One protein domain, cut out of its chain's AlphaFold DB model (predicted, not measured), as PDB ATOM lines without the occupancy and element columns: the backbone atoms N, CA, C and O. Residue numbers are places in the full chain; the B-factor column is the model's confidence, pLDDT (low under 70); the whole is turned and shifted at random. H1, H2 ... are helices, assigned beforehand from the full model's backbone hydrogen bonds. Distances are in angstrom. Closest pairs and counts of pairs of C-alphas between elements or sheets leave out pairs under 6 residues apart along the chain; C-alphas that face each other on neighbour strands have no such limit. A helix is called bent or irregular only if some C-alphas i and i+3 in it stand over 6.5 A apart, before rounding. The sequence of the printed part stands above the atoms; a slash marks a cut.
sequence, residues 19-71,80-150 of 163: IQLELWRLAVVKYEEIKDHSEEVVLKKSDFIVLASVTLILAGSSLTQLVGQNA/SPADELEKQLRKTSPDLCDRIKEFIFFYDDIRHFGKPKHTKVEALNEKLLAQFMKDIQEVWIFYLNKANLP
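Overview. This is residues 19 to 71 and 80 to 150 of the 163 residues of an uncharacterized protein of Lentisphaerae bacterium GWF2_49_21 (UniProt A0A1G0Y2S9). Helices H2, H1 and H6 stand side by side in a bundle; H4 crosses H2 and H6, H3 folds back along H4, and short H5 packs on H4's residues 106 to 110. The printed part has 124 residues with six named helices, H1 to H6 along the chain, and no named strand: all helix. It is compact, radius of gyration of the C-alphas 14.6 A, spanning 42 by 33 by 26 A.

Along the chain. Find H2, residues 45 to 69, 35.8 A, from C-alpha 45 at (-1.159, -9.448, 44.275). H1 is residues 19 to 40, 31.6 A; H6, residues 126 to 146, 30.3 A, ends at (-30.664, 15.423, 38.618). H4, residues 94 to 111, has a kink of 29 degrees near residue 102. H3 is residues 81 to 92, only just irregular, with C-alphas 88 and 91 6.6 A apart; H5 is residues 119 to 123.

Arrangement. Start at the hub, H2: it forms a hairpin with H1, opposite ways at a shallow tilt of 20 degrees, closest C-alphas Gln 20 and Ser 62, 4.4 A. With residues 52 to 63 alone H2 touches H6, the same way at 13 degrees, a shallow tilt; closest C-alphas Ala 52 and Leu 129, 6.6 A. H4 touches H6 at a steep tilt of 61 degrees, closest C-alphas Phe 103 and Phe 132, 6.0 A. Every O i to N i+4 pair is within hydrogen-bond range in H1, H2 and H6; 6 of 8 are in H3, 11 of 14 in H4 and 0 of 1 in H5, where 2 of 2 O i to N i+3 pairs are.

Size, cuts and confidence. Residues 72 to 79 are cut out; C-alphas 71 and 80 are 9.4 A apart. Of the links printed whole, none is long. Look for pLDDT under 70 at residue 40 and residues 112 to 120.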
ATOM      1  N   ILE A  19     -16.376  12.230  26.823       87.06
ATOM      2  CA  ILE A  19     -15.095  11.858  27.443       87.06
ATOM      3  C   ILE A  19     -15.308  11.282  28.850       87.06
ATOM      4  O   ILE A  19     -14.705  10.266  29.188       87.06
ATOM      5  N   GLN A  20     -16.193  11.881  29.651       90.56
ATOM      6  CA  GLN A  20     -16.517  11.380  30.990       90.56
ATOM      7  C   GLN A  20     -17.084   9.960  30.922       90.56
ATOM      8  O   GLN A  20     -16.673   9.080  31.684       90.56
ATOM      9  N   LEU A  21     -18.015   9.749  29.988       90.94
ATOM     10  CA  LEU A  21     -18.678   8.470  29.767       90.94
ATOM     11  C   LEU A  21     -17.710   7.421  29.209       90.94
ATOM     12  O   LEU A  21     -17.742   6.270  29.632       90.94
ATOM     13  N   GLU A  22     -16.816   7.809  28.302       93.31
ATOM     14  CA  GLU A  22     -15.811   6.900  27.749       93.31
ATOM     15  C   GLU A  22     -14.839   6.416  28.830       93.31
ATOM     16  O   GLU A  22     -14.561   5.224  28.933       93.31
ATOM     17  N   LEU A  23     -14.385   7.315  29.709       96.00
ATOM     18  CA  LEU A  23     -13.542   6.945  30.850       96.00
ATOM     19  C   LEU A  23     -14.257   5.988  31.812       96.00
ATOM     20  O   LEU A  23     -13.630   5.063  32.327       96.00
ATOM     21  N   TRP A  24     -15.562   6.180  32.027       96.06
ATOM     22  CA  TRP A  24     -16.378   5.258  32.816       96.06
ATOM     23  C   TRP A  24     -16.445   3.870  32.168       96.06
ATOM     24  O   TRP A  24     -16.127   2.876  32.817       96.06
ATOM     25  N   ARG A  25     -16.774   3.797  30.874       95.50
ATOM     26  CA  ARG A  25     -16.838   2.530  30.126       95.50
ATOM     27  C   ARG A  25     -15.513   1.777  30.154       95.50
ATOM     28  O   ARG A  25     -15.503   0.575  30.394       95.50
ATOM     29  N   LEU A  26     -14.395   2.476  29.967       97.38
ATOM     30  CA  LEU A  26     -13.065   1.868  30.058       97.38
ATOM     31  C   LEU A  26     -12.779   1.328  31.463       97.38
ATOM     32  O   LEU A  26     -12.196   0.253  31.585       97.38
ATOM     33  N   ALA A  27     -13.198   2.034  32.516       97.44
ATOM     34  CA  ALA A  27     -13.068   1.537  33.882       97.44
ATOM     35  C   ALA A  27     -13.886   0.257  34.098       97.44
ATOM     36  O   ALA A  27     -13.376  -0.705  34.663       97.44
ATOM     37  N   VAL A  28     -15.124   0.211  33.602       96.69
ATOM     38  CA  VAL A  28     -15.970  -0.989  33.666       96.69
ATOM     39  C   VAL A  28     -15.320  -2.161  32.936       96.69
ATOM     40  O   VAL A  28     -15.195  -3.232  33.515       96.69
ATOM     41  N   VAL A  29     -14.849  -1.962  31.701       95.25
ATOM     42  CA  VAL A  29     -14.157  -3.015  30.939       95.25
ATOM     43  C   VAL A  29     -12.956  -3.547  31.720       95.25
ATOM     44  O   VAL A  29     -12.784  -4.756  31.828       95.25
ATOM     45  N   LYS A  30     -12.154  -2.662  32.324       95.19
ATOM     46  CA  LYS A  30     -11.001  -3.072  33.137       95.19
ATOM     47  C   LYS A  30     -11.398  -3.805  34.415       95.19
ATOM     48  O   LYS A  30     -10.704  -4.738  34.803       95.19
ATOM     49  N   TYR A  31     -12.502  -3.418  35.046       95.06
ATOM     50  CA  TYR A  31     -13.047  -4.141  36.191       95.06
ATOM     51  C   TYR A  31     -13.454  -5.570  35.812       95.06
ATOM     52  O   TYR A  31     -13.053  -6.510  36.496       95.06
ATOM     53  N   GLU A  32     -14.205  -5.736  34.721       92.25
ATOM     54  CA  GLU A  32     -14.629  -7.065  34.262       92.25
ATOM     55  C   GLU A  32     -13.422  -7.913  33.842       92.25
ATOM     56  O   GLU A  32     -13.332  -9.065  34.247       92.25
ATOM     57  N   GLU A  33     -12.420  -7.334  33.167       90.94
ATOM     58  CA  GLU A  33     -11.163  -8.039  32.881       90.94
ATOM     59  C   GLU A  33     -10.499  -8.565  34.165       90.94
ATOM     60  O   GLU A  33     -10.078  -9.717  34.204       90.94
ATOM     61  N   ILE A  34     -10.394  -7.753  35.226       91.06
ATOM     62  CA  ILE A  34      -9.801  -8.185  36.507       91.06
ATOM     63  C   ILE A  34     -10.584  -9.353  37.102       91.06
ATOM     64  O   ILE A  34      -9.980 -10.302  37.603       91.06
ATOM     65  N   LYS A  35     -11.914  -9.276  37.042       87.81
ATOM     66  CA  LYS A  35     -12.805 -10.301  37.570       87.81
ATOM     67  C   LYS A  35     -12.668 -11.611  36.793       87.81
ATOM     68  O   LYS A  35     -12.408 -12.640  37.412       87.81
ATOM     69  N   ASP A  36     -12.726 -11.565  35.466       84.88
ATOM     70  CA  ASP A  36     -12.549 -12.740  34.605       84.88
ATOM     71  C   ASP A  36     -11.184 -13.400  34.861       84.88
ATOM     72  O   ASP A  36     -11.086 -14.616  35.028       84.88
ATOM     73  N   HIS A  37     -10.122 -12.595  35.001       80.88
ATOM     74  CA  HIS A  37      -8.803 -13.122  35.349       80.88
ATOM     75  C   HIS A  37      -8.805 -13.776  36.726       80.88
ATOM     76  O   HIS A  37      -8.246 -14.854  36.847       80.88
ATOM     77  N   SER A  38      -9.422 -13.171  37.745       72.50
ATOM     78  CA  SER A  38      -9.476 -13.751  39.094       72.50
ATOM     79  C   SER A  38     -10.216 -15.095  39.146       72.50
ATOM     80  O   SER A  38      -9.842 -15.961  39.939       72.50
ATOM     81  N   GLU A  39     -11.209 -15.291  38.273       71.25
ATOM     82  CA  GLU A  39     -11.977 -16.536  38.160       71.25
ATOM     83  C   GLU A  39     -11.197 -17.634  37.407       71.25
ATOM     84  O   GLU A  39     -11.274 -18.808  37.776       71.25
ATOM     85  N   GLU A  40     -10.414 -17.273  36.385       69.00
ATOM     86  CA  GLU A  40      -9.676 -18.233  35.547       69.00
ATOM     87  C   GLU A  40      -8.252 -18.538  36.048       69.00
ATOM     88  O   GLU A  40      -7.756 -19.661  35.901       69.00
ATOM     89  N   VAL A  41      -7.562 -17.549  36.626       72.56
ATOM     90  CA  VAL A  41      -6.146 -17.608  37.015       72.56
ATOM     91  C   VAL A  41      -5.899 -16.771  38.272       72.56
ATOM     92  O   VAL A  41      -6.140 -15.571  38.308       72.56
ATOM     93  N   VAL A  42      -5.279 -17.354  39.301       75.75
ATOM     94  CA  VAL A  42      -4.891 -16.580  40.493       75.75
ATOM     95  C   VAL A  42      -3.887 -15.481  40.108       75.75
ATOM     96  O   VAL A  42      -2.703 -15.751  39.879       75.75
ATOM     97  N   LEU A  43      -4.357 -14.233  40.047       78.62
ATOM     98  CA  LEU A  43      -3.527 -13.056  39.801       78.62
ATOM     99  C   LEU A  43      -2.523 -12.881  40.942       78.62
ATOM    100  O   LEU A  43      -2.857 -12.972  42.127       78.62
ATOM    101  N   LYS A  44      -1.272 -12.555  40.605       86.00
ATOM    102  CA  LYS A  44      -0.326 -12.108  41.631       86.00
ATOM    103  C   LYS A  44      -0.843 -10.803  42.229       86.00
ATOM    104  O   LYS A  44      -1.282  -9.914  41.502       86.00
ATOM    105  N   LYS A  45      -0.706 -10.648  43.549       84.88
ATOM    106  CA  LYS A  45      -1.159  -9.448  44.275       84.88
ATOM    107  C   LYS A  45      -0.643  -8.141  43.649       84.88
ATOM    108  O   LYS A  45      -1.383  -7.168  43.588       84.88
ATOM    109  N   SER A  46       0.607  -8.116  43.178       84.62
ATOM    110  CA  SER A  46       1.190  -6.952  42.495       84.62
ATOM    111  C   SER A  46       0.428  -6.571  41.228       84.62
ATOM    112  O   SER A  46       0.173  -5.394  40.994       84.62
ATOM    113  N   ASP A  47       0.051  -7.570  40.438       87.69
ATOM    114  CA  ASP A  47      -0.572  -7.385  39.131       87.69
ATOM    115  C   ASP A  47      -2.024  -6.939  39.319       87.69
ATOM    116  O   ASP A  47      -2.460  -5.978  38.685       87.69
ATOM    117  N   PHE A  48      -2.724  -7.538  40.291       90.06
ATOM    118  CA  PHE A  48      -4.037  -7.069  40.737       90.06
ATOM    119  C   PHE A  48      -3.998  -5.593  41.151       90.06
ATOM    120  O   PHE A  48      -4.794  -4.800  40.655       90.06
ATOM    121  N   ILE A  49      -3.060  -5.196  42.021       89.12
ATOM    122  CA  ILE A  49      -2.970  -3.808  42.503       89.12
ATOM    123  C   ILE A  49      -2.777  -2.833  41.339       89.12
ATOM    124  O   ILE A  49      -3.409  -1.777  41.324       89.12
ATOM    125  N   VAL A  50      -1.931  -3.173  40.362       88.75
ATOM    126  CA  VAL A  50      -1.707  -2.332  39.177       88.75
ATOM    127  C   VAL A  50      -2.991  -2.195  38.362       88.75
ATOM    128  O   VAL A  50      -3.419  -1.071  38.098       88.75
ATOM    129  N   LEU A  51      -3.634  -3.308  38.003       91.50
ATOM    130  CA  LEU A  51      -4.858  -3.296  37.196       91.50
ATOM    131  C   LEU A  51      -6.001  -2.561  37.906       91.50
ATOM    132  O   LEU A  51      -6.685  -1.723  37.310       91.50
ATOM    133  N   ALA A  52      -6.177  -2.818  39.198       92.31
ATOM    134  CA  ALA A  52      -7.196  -2.174  40.011       92.31
ATOM    135  C   ALA A  52      -6.912  -0.668  40.177       92.31
ATOM    136  O   ALA A  52      -7.830   0.143  40.087       92.31
ATOM    137  N   SER A  53      -5.646  -0.258  40.308       91.31
ATOM    138  CA  SER A  53      -5.277   1.167  40.327       91.31
ATOM    139  C   SER A  53      -5.579   1.852  38.993       91.31
ATOM    140  O   SER A  53      -6.136   2.945  38.988       91.31
ATOM    141  N   VAL A  54      -5.273   1.211  37.858       93.00
ATOM    142  CA  VAL A  54      -5.629   1.725  36.522       93.00
ATOM    143  C   VAL A  54      -7.143   1.895  36.391       93.00
ATOM    144  O   VAL A  54      -7.609   2.948  35.956       93.00
ATOM    145  N   THR A  55      -7.908   0.896  36.828       95.81
ATOM    146  CA  THR A  55      -9.379   0.928  36.849       95.81
ATOM    147  C   THR A  55      -9.903   2.128  37.640       95.81
ATOM    148  O   THR A  55     -10.710   2.911  37.138       95.81
ATOM    149  N   LEU A  56      -9.383   2.336  38.853       94.62
ATOM    150  CA  LEU A  56      -9.780   3.443  39.723       94.62
ATOM    151  C   LEU A  56      -9.314   4.808  39.204       94.62
ATOM    152  O   LEU A  56     -10.011   5.801  39.415       94.62
ATOM    153  N   ILE A  57      -8.187   4.880  38.491       93.94
ATOM    154  CA  ILE A  57      -7.754   6.109  37.815       93.94
ATOM    155  C   ILE A  57      -8.751   6.492  36.720       93.94
ATOM    156  O   ILE A  57      -9.128   7.661  36.629       93.94
ATOM    157  N   LEU A  58      -9.201   5.531  35.911       96.06
ATOM    158  CA  LEU A  58     -10.190   5.768  34.856       96.06
ATOM    159  C   LEU A  58     -11.531   6.221  35.448       96.06
ATOM    160  O   LEU A  58     -12.048   7.275  35.067       96.06
ATOM    161  N   ALA A  59     -12.040   5.492  36.445       96.19
ATOM    162  CA  ALA A  59     -13.295   5.821  37.118       96.19
ATOM    163  C   ALA A  59     -13.226   7.179  37.844       96.19
ATOM    164  O   ALA A  59     -14.134   8.003  37.740       96.19
ATOM    165  N   GLY A  60     -12.114   7.466  38.523       94.81
ATOM    166  CA  GLY A  60     -11.884   8.752  39.183       94.81
ATOM    167  C   GLY A  60     -11.703   9.915  38.218       94.81
ATOM    168  O   GLY A  60     -12.168  11.020  38.501       94.81
ATOM    169  N   SER A  61     -11.090   9.686  37.057       93.44
ATOM    170  CA  SER A  61     -10.982  10.699  36.001       93.44
ATOM    171  C   SER A  61     -12.350  11.019  35.409       93.44
ATOM    172  O   SER A  61     -12.684  12.194  35.254       93.44
ATOM    173  N   SER A  62     -13.155   9.984  35.150       95.00
ATOM    174  CA  SER A  62     -14.553  10.111  34.733       95.00
ATOM    175  C   SER A  62     -15.341  10.981  35.718       95.00
ATOM    176  O   SER A  62     -15.895  12.012  35.333       95.00
ATOM    177  N   LEU A  63     -15.285  10.639  37.011       93.50
ATOM    178  CA  LEU A  63     -15.964  11.383  38.068       93.50
ATOM    179  C   LEU A  63     -15.459  12.827  38.191       93.50
ATOM    180  O   LEU A  63     -16.248  13.756  38.319       93.50
ATOM    181  N   THR A  64     -14.143  13.034  38.137       90.81
ATOM    182  CA  THR A  64     -13.537  14.369  38.245       90.81
ATOM    183  C   THR A  64     -14.026  15.290  37.130       90.81
ATOM    184  O   THR A  64     -14.339  16.452  37.385       90.81
ATOM    185  N   GLN A  65     -14.099  14.779  35.900       88.75
ATOM    186  CA  GLN A  65     -14.603  15.544  34.765       88.75
ATOM    187  C   GLN A  65     -16.109  15.800  34.872       88.75
ATOM    188  O   GLN A  65     -16.527  16.925  34.602       88.75
ATOM    189  N   LEU A  66     -16.892  14.802  35.307       90.19
ATOM    190  CA  LEU A  66     -18.326  14.954  35.575       90.19
ATOM    191  C   LEU A  66     -18.572  16.066  36.589       90.19
ATOM    192  O   LEU A  66     -19.329  16.988  36.322       90.19
ATOM    193  N   VAL A  67     -17.895  16.038  37.733       88.38
ATOM    194  CA  VAL A  67     -18.085  17.067  38.761       88.38
ATOM    195  C   VAL A  67     -17.573  18.425  38.286       88.38
ATOM    196  O   VAL A  67     -18.257  19.425  38.463       88.38
ATOM    197  N   GLY A  68     -16.394  18.471  37.659       83.69
ATOM    198  CA  GLY A  68     -15.767  19.718  37.224       83.69
ATOM    199  C   GLY A  68     -16.572  20.484  36.170       83.69
ATOM    200  O   GLY A  68     -16.639  21.706  36.249       83.69
ATOM    201  N   GLN A  69     -17.206  19.788  35.220       78.38
ATOM    202  CA  GLN A  69     -18.089  20.424  34.227       78.38
ATOM    203  C   GLN A  69     -19.389  20.943  34.852       78.38
ATOM    204  O   GLN A  69     -19.953  21.919  34.377       78.38
ATOM    205  N   ASN A  70     -19.816  20.335  35.959       74.38
ATOM    206  CA  ASN A  70     -21.089  20.620  36.624       74.38
ATOM    207  C   ASN A  70     -20.983  21.564  37.811       74.38
ATOM    208  O   ASN A  70     -21.933  21.752  38.575       74.38
ATOM    209  N   ALA A  71     -19.814  22.163  37.968       75.62
ATOM    210  CA  ALA A  71     -19.527  23.045  39.063       75.62
ATOM    211  C   ALA A  71     -19.797  24.501  38.646       75.62
ATOM    212  O   ALA A  71     -19.180  25.047  37.733       75.62
ATOM    213  N   SER A  80     -12.239  22.649  44.521       84.31
ATOM    214  CA  SER A  80     -11.794  21.338  44.087       84.31
ATOM    215  C   SER A  80     -13.005  20.471  43.697       84.31
ATOM    216  O   SER A  80     -14.084  20.624  44.276       84.31
ATOM    217  N   PRO A  81     -12.843  19.517  42.764       85.81
ATOM    218  CA  PRO A  81     -13.885  18.539  42.454       85.81
ATOM    219  C   PRO A  81     -14.392  17.781  43.691       85.81
ATOM    220  O   PRO A  81     -15.562  17.426  43.752       85.81
ATOM    221  N   ALA A  82     -13.544  17.568  44.703       87.81
ATOM    222  CA  ALA A  82     -13.954  16.945  45.959       87.81
ATOM    223  C   ALA A  82     -14.920  17.837  46.760       87.81
ATOM    224  O   ALA A  82     -15.959  17.356  47.209       87.81
ATOM    225  N   ASP A  83     -14.614  19.133  46.882       88.00
ATOM    226  CA  ASP A  83     -15.462  20.091  47.606       88.00
ATOM    227  C   ASP A  83     -16.824  20.262  46.921       88.00
ATOM    228  O   ASP A  83     -17.862  20.301  47.586       88.00
ATOM    229  N   GLU A  84     -16.837  20.350  45.586       88.44
ATOM    230  CA  GLU A  84     -18.095  20.473  44.846       88.44
ATOM    231  C   GLU A  84     -18.923  19.188  44.950       88.44
ATOM    232  O   GLU A  84     -20.128  19.258  45.195       88.44
ATOM    233  N   LEU A  85     -18.296  18.014  44.844       89.69
ATOM    234  CA  LEU A  85     -19.002  16.747  45.005       89.69
ATOM    235  C   LEU A  85     -19.623  16.618  46.403       89.69
ATOM    236  O   LEU A  85     -20.796  16.257  46.519       89.69
ATOM    237  N   GLU A  86     -18.877  16.963  47.457       91.56
ATOM    238  CA  GLU A  86     -19.403  16.975  48.825       91.56
ATOM    239  C   GLU A  86     -20.591  17.933  48.949       91.56
ATOM    240  O   GLU A  86     -21.638  17.553  49.472       91.56
ATOM    241  N   LYS A  87     -20.486  19.153  48.422       89.12
ATOM    242  CA  LYS A  87     -21.580  20.135  48.449       89.12
ATOM    243  C   LYS A  87     -22.857  19.608  47.782       89.12
ATOM    244  O   LYS A  87     -23.946  19.844  48.313       89.12
ATOM    245  N   GLN A  88     -22.739  18.915  46.647       87.75
ATOM    246  CA  GLN A  88     -23.880  18.360  45.908       87.75
ATOM    247  C   GLN A  88     -24.507  17.159  46.635       87.75
ATOM    248  O   GLN A  88     -25.732  17.085  46.783       87.75
ATOM    249  N   LEU A  89     -23.679  16.236  47.130       91.81
ATOM    250  CA  LEU A  89     -24.153  14.998  47.749       91.81
ATOM    251  C   LEU A  89     -24.598  15.180  49.196       91.81
ATOM    252  O   LEU A  89     -25.581  14.569  49.599       91.81
ATOM    253  N   ARG A  90     -23.937  16.025  49.993       93.38
ATOM    254  CA  ARG A  90     -24.185  16.138  51.441       93.38
ATOM    255  C   ARG A  90     -25.650  16.389  51.787       93.38
ATOM    256  O   ARG A  90     -26.136  15.881  52.793       93.38
ATOM    257  N   LYS A  91     -26.336  17.193  50.974       86.81
ATOM    258  CA  LYS A  91     -27.743  17.557  51.188       86.81
ATOM    259  C   LYS A  91     -28.720  16.490  50.701       86.81
ATOM    260  O   LYS A  91     -29.789  16.352  51.282       86.81
ATOM    261  N   THR A  92     -28.364  15.771  49.642       87.31
ATOM    262  CA  THR A  92     -29.307  14.934  48.882       87.31
ATOM    263  C   THR A  92     -29.093  13.442  49.128       87.31
ATOM    264  O   THR A  92     -30.022  12.646  49.058       87.31
ATOM    265  N   SER A  93     -27.856  13.042  49.407       92.25
ATOM    266  CA  SER A  93     -27.427  11.657  49.599       92.25
ATOM    267  C   SER A  93     -26.226  11.614  50.559       92.25
ATOM    268  O   SER A  93     -25.105  11.321  50.133       92.25
ATOM    269  N   PRO A  94     -26.423  11.934  51.855       92.38
ATOM    270  CA  PRO A  94     -25.339  12.001  52.838       92.38
ATOM    271  C   PRO A  94     -24.585  10.674  52.979       92.38
ATOM    272  O   PRO A  94     -23.360  10.688  53.059       92.38
ATOM    273  N   ASP A  95     -25.282   9.538  52.898       93.81
ATOM    274  CA  ASP A  95     -24.649   8.218  52.970       93.81
ATOM    275  C   ASP A  95     -23.683   7.979  51.799       93.81
ATOM    276  O   ASP A  95     -22.574   7.486  51.998       93.81
ATOM    277  N   LEU A  96     -24.076   8.360  50.577       93.62
ATOM    278  CA  LEU A  96     -23.202   8.287  49.402       93.62
ATOM    279  C   LEU A  96     -22.031   9.269  49.531       93.62
ATOM    280  O   LEU A  96     -20.900   8.928  49.198       93.62
ATOM    281  N   CYS A  97     -22.290  10.466  50.068       94.06
ATOM    282  CA  CYS A  97     -21.258  11.462  50.349       94.06
ATOM    283  C   CYS A  97     -20.181  10.930  51.303       94.06
ATOM    284  O   CYS A  97     -19.011  11.269  51.141       94.06
ATOM    285  N   ASP A  98     -20.548  10.137  52.310       92.88
ATOM    286  CA  ASP A  98     -19.577   9.591  53.259       92.88
ATOM    287  C   ASP A  98     -18.837   8.372  52.699       92.88
ATOM    288  O   ASP A  98     -17.625   8.278  52.895       92.88
ATOM    289  N   ARG A  99     -19.503   7.504  51.922       93.56
ATOM    290  CA  ARG A  99     -18.835   6.384  51.231       93.56
ATOM    291  C   ARG A  99     -17.816   6.856  50.195       93.56
ATOM    292  O   ARG A  99     -16.672   6.405  50.199       93.56
ATOM    293  N   ILE A 100     -18.182   7.827  49.355       93.56
ATOM    294  CA  ILE A 100     -17.313   8.275  48.256       93.56
ATOM    295  C   ILE A 100     -16.041   8.983  48.746       93.56
ATOM    296  O   ILE A 100     -15.053   9.049  48.019       93.56
ATOM    297  N   LYS A 101     -16.005   9.484  49.988       90.44
ATOM    298  CA  LYS A 101     -14.791  10.098  50.552       90.44
ATOM    299  C   LYS A 101     -13.622   9.140  50.616       90.44
ATOM    300  O   LYS A 101     -12.499   9.556  50.349       90.44
ATOM    301  N   GLU A 102     -13.870   7.882  50.971       86.81
ATOM    302  CA  GLU A 102     -12.807   6.883  51.026       86.81
ATOM    303  C   GLU A 102     -12.166   6.709  49.645       86.81
ATOM    304  O   GLU A 102     -10.938   6.740  49.528       86.81
ATOM    305  N   PHE A 103     -12.994   6.666  48.597       91.19
ATOM    306  CA  PHE A 103     -12.524   6.678  47.219       91.19
ATOM    307  C   PHE A 103     -11.755   7.959  46.870       91.19
ATOM    308  O   PHE A 103     -10.688   7.864  46.275       91.19
ATOM    309  N   ILE A 104     -12.238   9.152  47.239       89.06
ATOM    310  CA  ILE A 104     -11.550  10.424  46.934       89.06
ATOM    311  C   ILE A 104     -10.136  10.437  47.520       89.06
ATOM    312  O   ILE A 104      -9.192  10.797  46.818       89.06
ATOM    313  N   PHE A 105      -9.978  10.020  48.780       84.81
ATOM    314  CA  PHE A 105      -8.658   9.907  49.402       84.81
ATOM    315  C   PHE A 105      -7.772   8.911  48.650       84.81
ATOM    316  O   PHE A 105      -6.624   9.218  48.345       84.81
ATOM    317  N   PHE A 106      -8.319   7.744  48.303       86.12
ATOM    318  CA  PHE A 106      -7.592   6.727  47.547       86.12
ATOM    319  C   PHE A 106      -7.161   7.222  46.155       86.12
ATOM    320  O   PHE A 106      -6.018   7.035  45.743       86.12
ATOM    321  N   TYR A 107      -8.073   7.865  45.429       88.38
ATOM    322  CA  TYR A 107      -7.843   8.395  44.090       88.38
ATOM    323  C   TYR A 107      -6.782   9.497  44.091       88.38
ATOM    324  O   TYR A 107      -5.937   9.548  43.193       88.38
ATOM    325  N   ASP A 108      -6.796  10.362  45.108       84.31
ATOM    326  CA  ASP A 108      -5.741  11.351  45.275       84.31
ATOM    327  C   ASP A 108      -4.391  10.645  45.463       84.31
ATOM    328  O   ASP A 108      -3.441  10.965  44.760       84.31
ATOM    329  N   ASP A 109      -4.306   9.594  46.275       80.75
ATOM    330  CA  ASP A 109      -3.048   8.876  46.518       80.75
ATOM    331  C   ASP A 109      -2.439   8.219  45.270       80.75
ATOM    332  O   ASP A 109      -1.214   8.249  45.110       80.75
ATOM    333  N   ILE A 110      -3.262   7.667  44.374       80.62
ATOM    334  CA  ILE A 110      -2.788   6.964  43.165       80.62
ATOM    335  C   ILE A 110      -2.478   7.888  41.982       80.62
ATOM    336  O   ILE A 110      -1.736   7.490  41.086       80.62
ATOM    337  N   ARG A 111      -3.022   9.112  41.944       77.31
ATOM    338  CA  ARG A 111      -2.875  10.020  40.786       77.31
ATOM    339  C   ARG A 111      -1.660  10.953  40.853       77.31
ATOM    340  O   ARG A 111      -1.382  11.660  39.885       77.31
ATOM    341  N   HIS A 112      -0.961  11.033  41.988       67.19
ATOM    342  CA  HIS A 112       0.182  11.941  42.131       67.19
ATOM    343  C   HIS A 112       1.398  11.450  41.329       67.19
ATOM    344  O   HIS A 112       1.828  10.314  41.478       67.19
ATOM    345  N   PHE A 113       2.056  12.353  40.592       52.44
ATOM    346  CA  PHE A 113       3.363  12.135  39.936       52.44
ATOM    347  C   PHE A 113       4.547  11.910  40.918       52.44
ATOM    348  O   PHE A 113       5.710  12.026  40.533       52.44
ATOM    349  N   GLY A 114       4.282  11.637  42.199       52.47
ATOM    350  CA  GLY A 114       5.277  11.427  43.254       52.47
ATOM    351  C   GLY A 114       5.179  10.027  43.862       52.47
ATOM    352  O   GLY A 114       4.319   9.239  43.487       52.47
ATOM    353  N   LYS A 115       6.053   9.703  44.827       52.00
ATOM    354  CA  LYS A 115       5.914   8.454  45.595       52.00
ATOM    355  C   LYS A 115       4.508   8.405  46.221       52.00
ATOM    356  O   LYS A 115       4.103   9.438  46.767       52.00
ATOM    357  N   PRO A 116       3.800   7.259  46.177       55.50
ATOM    358  CA  PRO A 116       2.515   7.105  46.848       55.50
ATOM    359  C   PRO A 116       2.644   7.609  48.283       55.50
ATOM    360  O   PRO A 116       3.511   7.151  49.030       55.50
ATOM    361  N   LYS A 117       1.842   8.610  48.653       57.78
ATOM    362  CA  LYS A 117       1.938   9.233  49.982       57.78
ATOM    363  C   LYS A 117       1.485   8.277  51.090       57.78
ATOM    364  O   LYS A 117       1.859   8.462  52.244       57.78
ATOM    365  N   HIS A 118       0.722   7.243  50.733       55.22
ATOM    366  CA  HIS A 118       0.114   6.312  51.669       55.22
ATOM    367  C   HIS A 118       0.256   4.858  51.200       55.22
ATOM    368  O   HIS A 118       0.035   4.529  50.037       55.22
ATOM    369  N   THR A 119       0.532   3.964  52.149       64.19
ATOM    370  CA  THR A 119       0.531   2.492  52.004       64.19
ATOM    371  C   THR A 119      -0.854   1.909  51.688       64.19
ATOM    372  O   THR A 119      -0.997   0.706  51.500       64.19
ATOM    373  N   LYS A 120      -1.897   2.746  51.608       68.75
ATOM    374  CA  LYS A 120      -3.291   2.330  51.401       68.75
ATOM    375  C   LYS A 120      -3.532   1.638  50.059       68.75
ATOM    376  O   LYS A 120      -4.407   0.785  49.982       68.75
ATOM    377  N   VAL A 121      -2.729   1.931  49.034       75.62
ATOM    378  CA  VAL A 121      -2.791   1.225  47.740       75.62
ATOM    379  C   VAL A 121      -2.487  -0.269  47.905       75.62
ATOM    380  O   VAL A 121      -3.083  -1.100  47.230       75.62
ATOM    381  N   GLU A 122      -1.635  -0.642  48.866       78.12
ATOM    382  CA  GLU A 122      -1.312  -2.047  49.162       78.12
ATOM    383  C   GLU A 122      -2.449  -2.805  49.868       78.12
ATOM    384  O   GLU A 122      -2.429  -4.044  49.924       78.12
ATOM    385  N   ALA A 123      -3.420  -2.065  50.418       82.75
ATOM    386  CA  ALA A 123      -4.632  -2.601  51.026       82.75
ATOM    387  C   ALA A 123      -5.751  -2.841  50.000       82.75
ATOM    388  O   ALA A 123      -6.749  -3.474  50.348       82.75
ATOM    389  N   LEU A 124      -5.582  -2.374  48.754       87.81
ATOM    390  CA  LEU A 124      -6.547  -2.597  47.685       87.81
ATOM    391  C   LEU A 124      -6.740  -4.101  47.462       87.81
ATOM    392  O   LEU A 124      -5.785  -4.869  47.336       87.81
ATOM    393  N   ASN A 125      -8.002  -4.505  47.426       90.44
ATOM    394  CA  ASN A 125      -8.460  -5.866  47.187       90.44
ATOM    395  C   ASN A 125      -9.757  -5.812  46.367       90.44
ATOM    396  O   ASN A 125     -10.316  -4.732  46.161       90.44
ATOM    397  N   GLU A 126     -10.232  -6.965  45.901       90.75
ATOM    398  CA  GLU A 126     -11.422  -7.068  45.046       90.75
ATOM    399  C   GLU A 126     -12.661  -6.437  45.688       90.75
ATOM    400  O   GLU A 126     -13.397  -5.704  45.032       90.75
ATOM    401  N   LYS A 127     -12.844  -6.626  47.000       91.75
ATOM    402  CA  LYS A 127     -13.963  -6.040  47.743       91.75
ATOM    403  C   LYS A 127     -13.935  -4.512  47.728       91.75
ATOM    404  O   LYS A 127     -14.970  -3.891  47.492       91.75
ATOM    405  N   LEU A 128     -12.776  -3.907  47.984       92.50
ATOM    406  CA  LEU A 128     -12.617  -2.451  47.938       92.50
ATOM    407  C   LEU A 128     -12.790  -1.912  46.517       92.50
ATOM    408  O   LEU A 128     -13.467  -0.904  46.332       92.50
ATOM    409  N   LEU A 129     -12.234  -2.599  45.516       94.56
ATOM    410  CA  LEU A 129     -12.407  -2.231  44.112       94.56
ATOM    411  C   LEU A 129     -13.893  -2.235  43.718       94.56
ATOM    412  O   LEU A 129     -14.381  -1.238  43.188       94.56
ATOM    413  N   ALA A 130     -14.620  -3.312  44.023       95.31
ATOM    414  CA  ALA A 130     -16.050  -3.434  43.745       95.31
ATOM    415  C   ALA A 130     -16.866  -2.337  44.445       95.31
ATOM    416  O   ALA A 130     -17.747  -1.729  43.836       95.31
ATOM    417  N   GLN A 131     -16.544  -2.052  45.710       95.81
ATOM    418  CA  GLN A 131     -17.207  -1.001  46.479       95.81
ATOM    419  C   GLN A 131     -16.994   0.379  45.846       95.81
ATOM    420  O   GLN A 131     -17.967   1.096  45.626       95.81
ATOM    421  N   PHE A 132     -15.758   0.730  45.482       95.88
ATOM    422  CA  PHE A 132     -15.476   2.010  44.830       95.88
ATOM    423  C   PHE A 132     -16.158   2.135  43.469       95.88
ATOM    424  O   PHE A 132     -16.753   3.174  43.188       95.88
ATOM    425  N   MET A 133     -16.135   1.088  42.642       97.31
ATOM    426  CA  MET A 133     -16.832   1.099  41.351       97.31
ATOM    427  C   MET A 133     -18.340   1.317  41.523       97.31
ATOM    428  O   MET A 133     -18.930   2.131  40.812       97.31
ATOM    429  N   LYS A 134     -18.947   0.663  42.520       96.56
ATOM    430  CA  LYS A 134     -20.356   0.854  42.874       96.56
ATOM    431  C   LYS A 134     -20.651   2.275  43.350       96.56
ATOM    432  O   LYS A 134     -21.598   2.887  42.867       96.56
ATOM    433  N   ASP A 135     -19.849   2.820  44.261       96.19
ATOM    434  CA  ASP A 135     -20.069   4.178  44.765       96.19
ATOM    435  C   ASP A 135     -19.936   5.216  43.637       96.19
ATOM    436  O   ASP A 135     -20.747   6.136  43.545       96.19
ATOM    437  N   ILE A 136     -18.982   5.045  42.716       96.56
ATOM    438  CA  ILE A 136     -18.824   5.930  41.548       96.56
ATOM    439  C   ILE A 136     -20.022   5.814  40.591       96.56
ATOM    440  O   ILE A 136     -20.512   6.839  40.110       96.56
ATOM    441  N   GLN A 137     -20.532   4.603  40.344       96.31
ATOM    442  CA  GLN A 137     -21.759   4.387  39.563       96.31
ATOM    443  C   GLN A 137     -22.959   5.101  40.193       96.31
ATOM    444  O   GLN A 137     -23.743   5.736  39.488       96.31
ATOM    445  N   GLU A 138     -23.105   5.031  41.517       95.56
ATOM    446  CA  GLU A 138     -24.181   5.716  42.235       95.56
ATOM    447  C   GLU A 138     -24.065   7.242  42.122       95.56
ATOM    448  O   GLU A 138     -25.083   7.921  41.969       95.56
ATOM    449  N   VAL A 139     -22.846   7.795  42.110       94.56
ATOM    450  CA  VAL A 139     -22.639   9.228  41.839       94.56
ATOM    451  C   VAL A 139     -23.033   9.591  40.406       94.56
ATOM    452  O   VAL A 139     -23.700  10.605  40.196       94.56
ATOM    453  N   TRP A 140     -22.683   8.767  39.419       93.94
ATOM    454  CA  TRP A 140     -23.141   8.951  38.039       93.94
ATOM    455  C   TRP A 140     -24.668   8.974  37.945       93.94
ATOM    456  O   TRP A 140     -25.244   9.911  37.392       93.94
ATOM    457  N   ILE A 141     -25.330   7.986  38.549       93.06
ATOM    458  CA  ILE A 141     -26.793   7.893  38.595       93.06
ATOM    459  C   ILE A 141     -27.403   9.116  39.292       93.06
ATOM    460  O   ILE A 141     -28.421   9.632  38.830       93.06
ATOM    461  N   PHE A 142     -26.782   9.624  40.360       92.12
ATOM    462  CA  PHE A 142     -27.207  10.861  41.015       92.12
ATOM    463  C   PHE A 142     -27.229  12.049  40.038       92.12
ATOM    464  O   PHE A 142     -28.244  12.744  39.952       92.12
ATOM    465  N   TYR A 143     -26.157  12.260  39.270       88.81
ATOM    466  CA  TYR A 143     -26.102  13.345  38.284       88.81
ATOM    467  C   TYR A 143     -27.100  13.136  37.138       88.81
ATOM    468  O   TYR A 143     -27.805  14.076  36.779       88.81
ATOM    469  N   LEU A 144     -27.241  11.916  36.613       88.75
ATOM    470  CA  LEU A 144     -28.224  11.614  35.562       88.75
ATOM    471  C   LEU A 144     -29.662  11.871  36.027       88.75
ATOM    472  O   LEU A 144     -30.436  12.500  35.309       88.75
ATOM    473  N   ASN A 145     -30.008  11.460  37.248       89.25
ATOM    474  CA  ASN A 145     -31.330  11.713  37.823       89.25
ATOM    475  C   ASN A 145     -31.585  13.209  38.021       89.25
ATOM    476  O   ASN A 145     -32.669  13.692  37.698       89.25
ATOM    477  N   LYS A 146     -30.584  13.959  38.501       84.50
ATOM    478  CA  LYS A 146     -30.664  15.423  38.618       84.50
ATOM    479  C   LYS A 146     -30.919  16.085  37.255       84.50
ATOM    480  O   LYS A 146     -31.619  17.088  37.185       84.50
ATOM    481  N   ALA A 147     -30.389  15.492  36.189       80.81
ATOM    482  CA  ALA A 147     -30.563  15.926  34.806       80.81
ATOM    483  C   ALA A 147     -31.877  15.481  34.150       80.81
ATOM    484  O   ALA A 147     -32.148  15.864  33.014       80.81
ATOM    485  N   ASN A 148     -32.647  14.611  34.813       83.06
ATOM    486  CA  ASN A 148     -33.739  13.856  34.200       83.06
ATOM    487  C   ASN A 148     -33.306  13.098  32.920       83.06
ATOM    488  O   ASN A 148     -34.066  12.978  31.957       83.06
ATOM    489  N   LEU A 149     -32.062  12.609  32.899       83.25
ATOM    490  CA  LEU A 149     -31.505  11.811  31.809       83.25
ATOM    491  C   LEU A 149     -31.751  10.313  32.050       83.25
ATOM    492  O   LEU A 149     -31.752   9.857  33.196       83.25
ATOM    493  N   PRO A 150     -31.941   9.516  30.984       83.94
ATOM    494  CA  PRO A 150     -32.178   8.087  31.121       83.94
ATOM    495  C   PRO A 150     -30.938   7.351  31.642       83.94
ATOM    496  O   PRO A 150     -29.819   7.579  31.182       83.94
TER     497      PRO A 150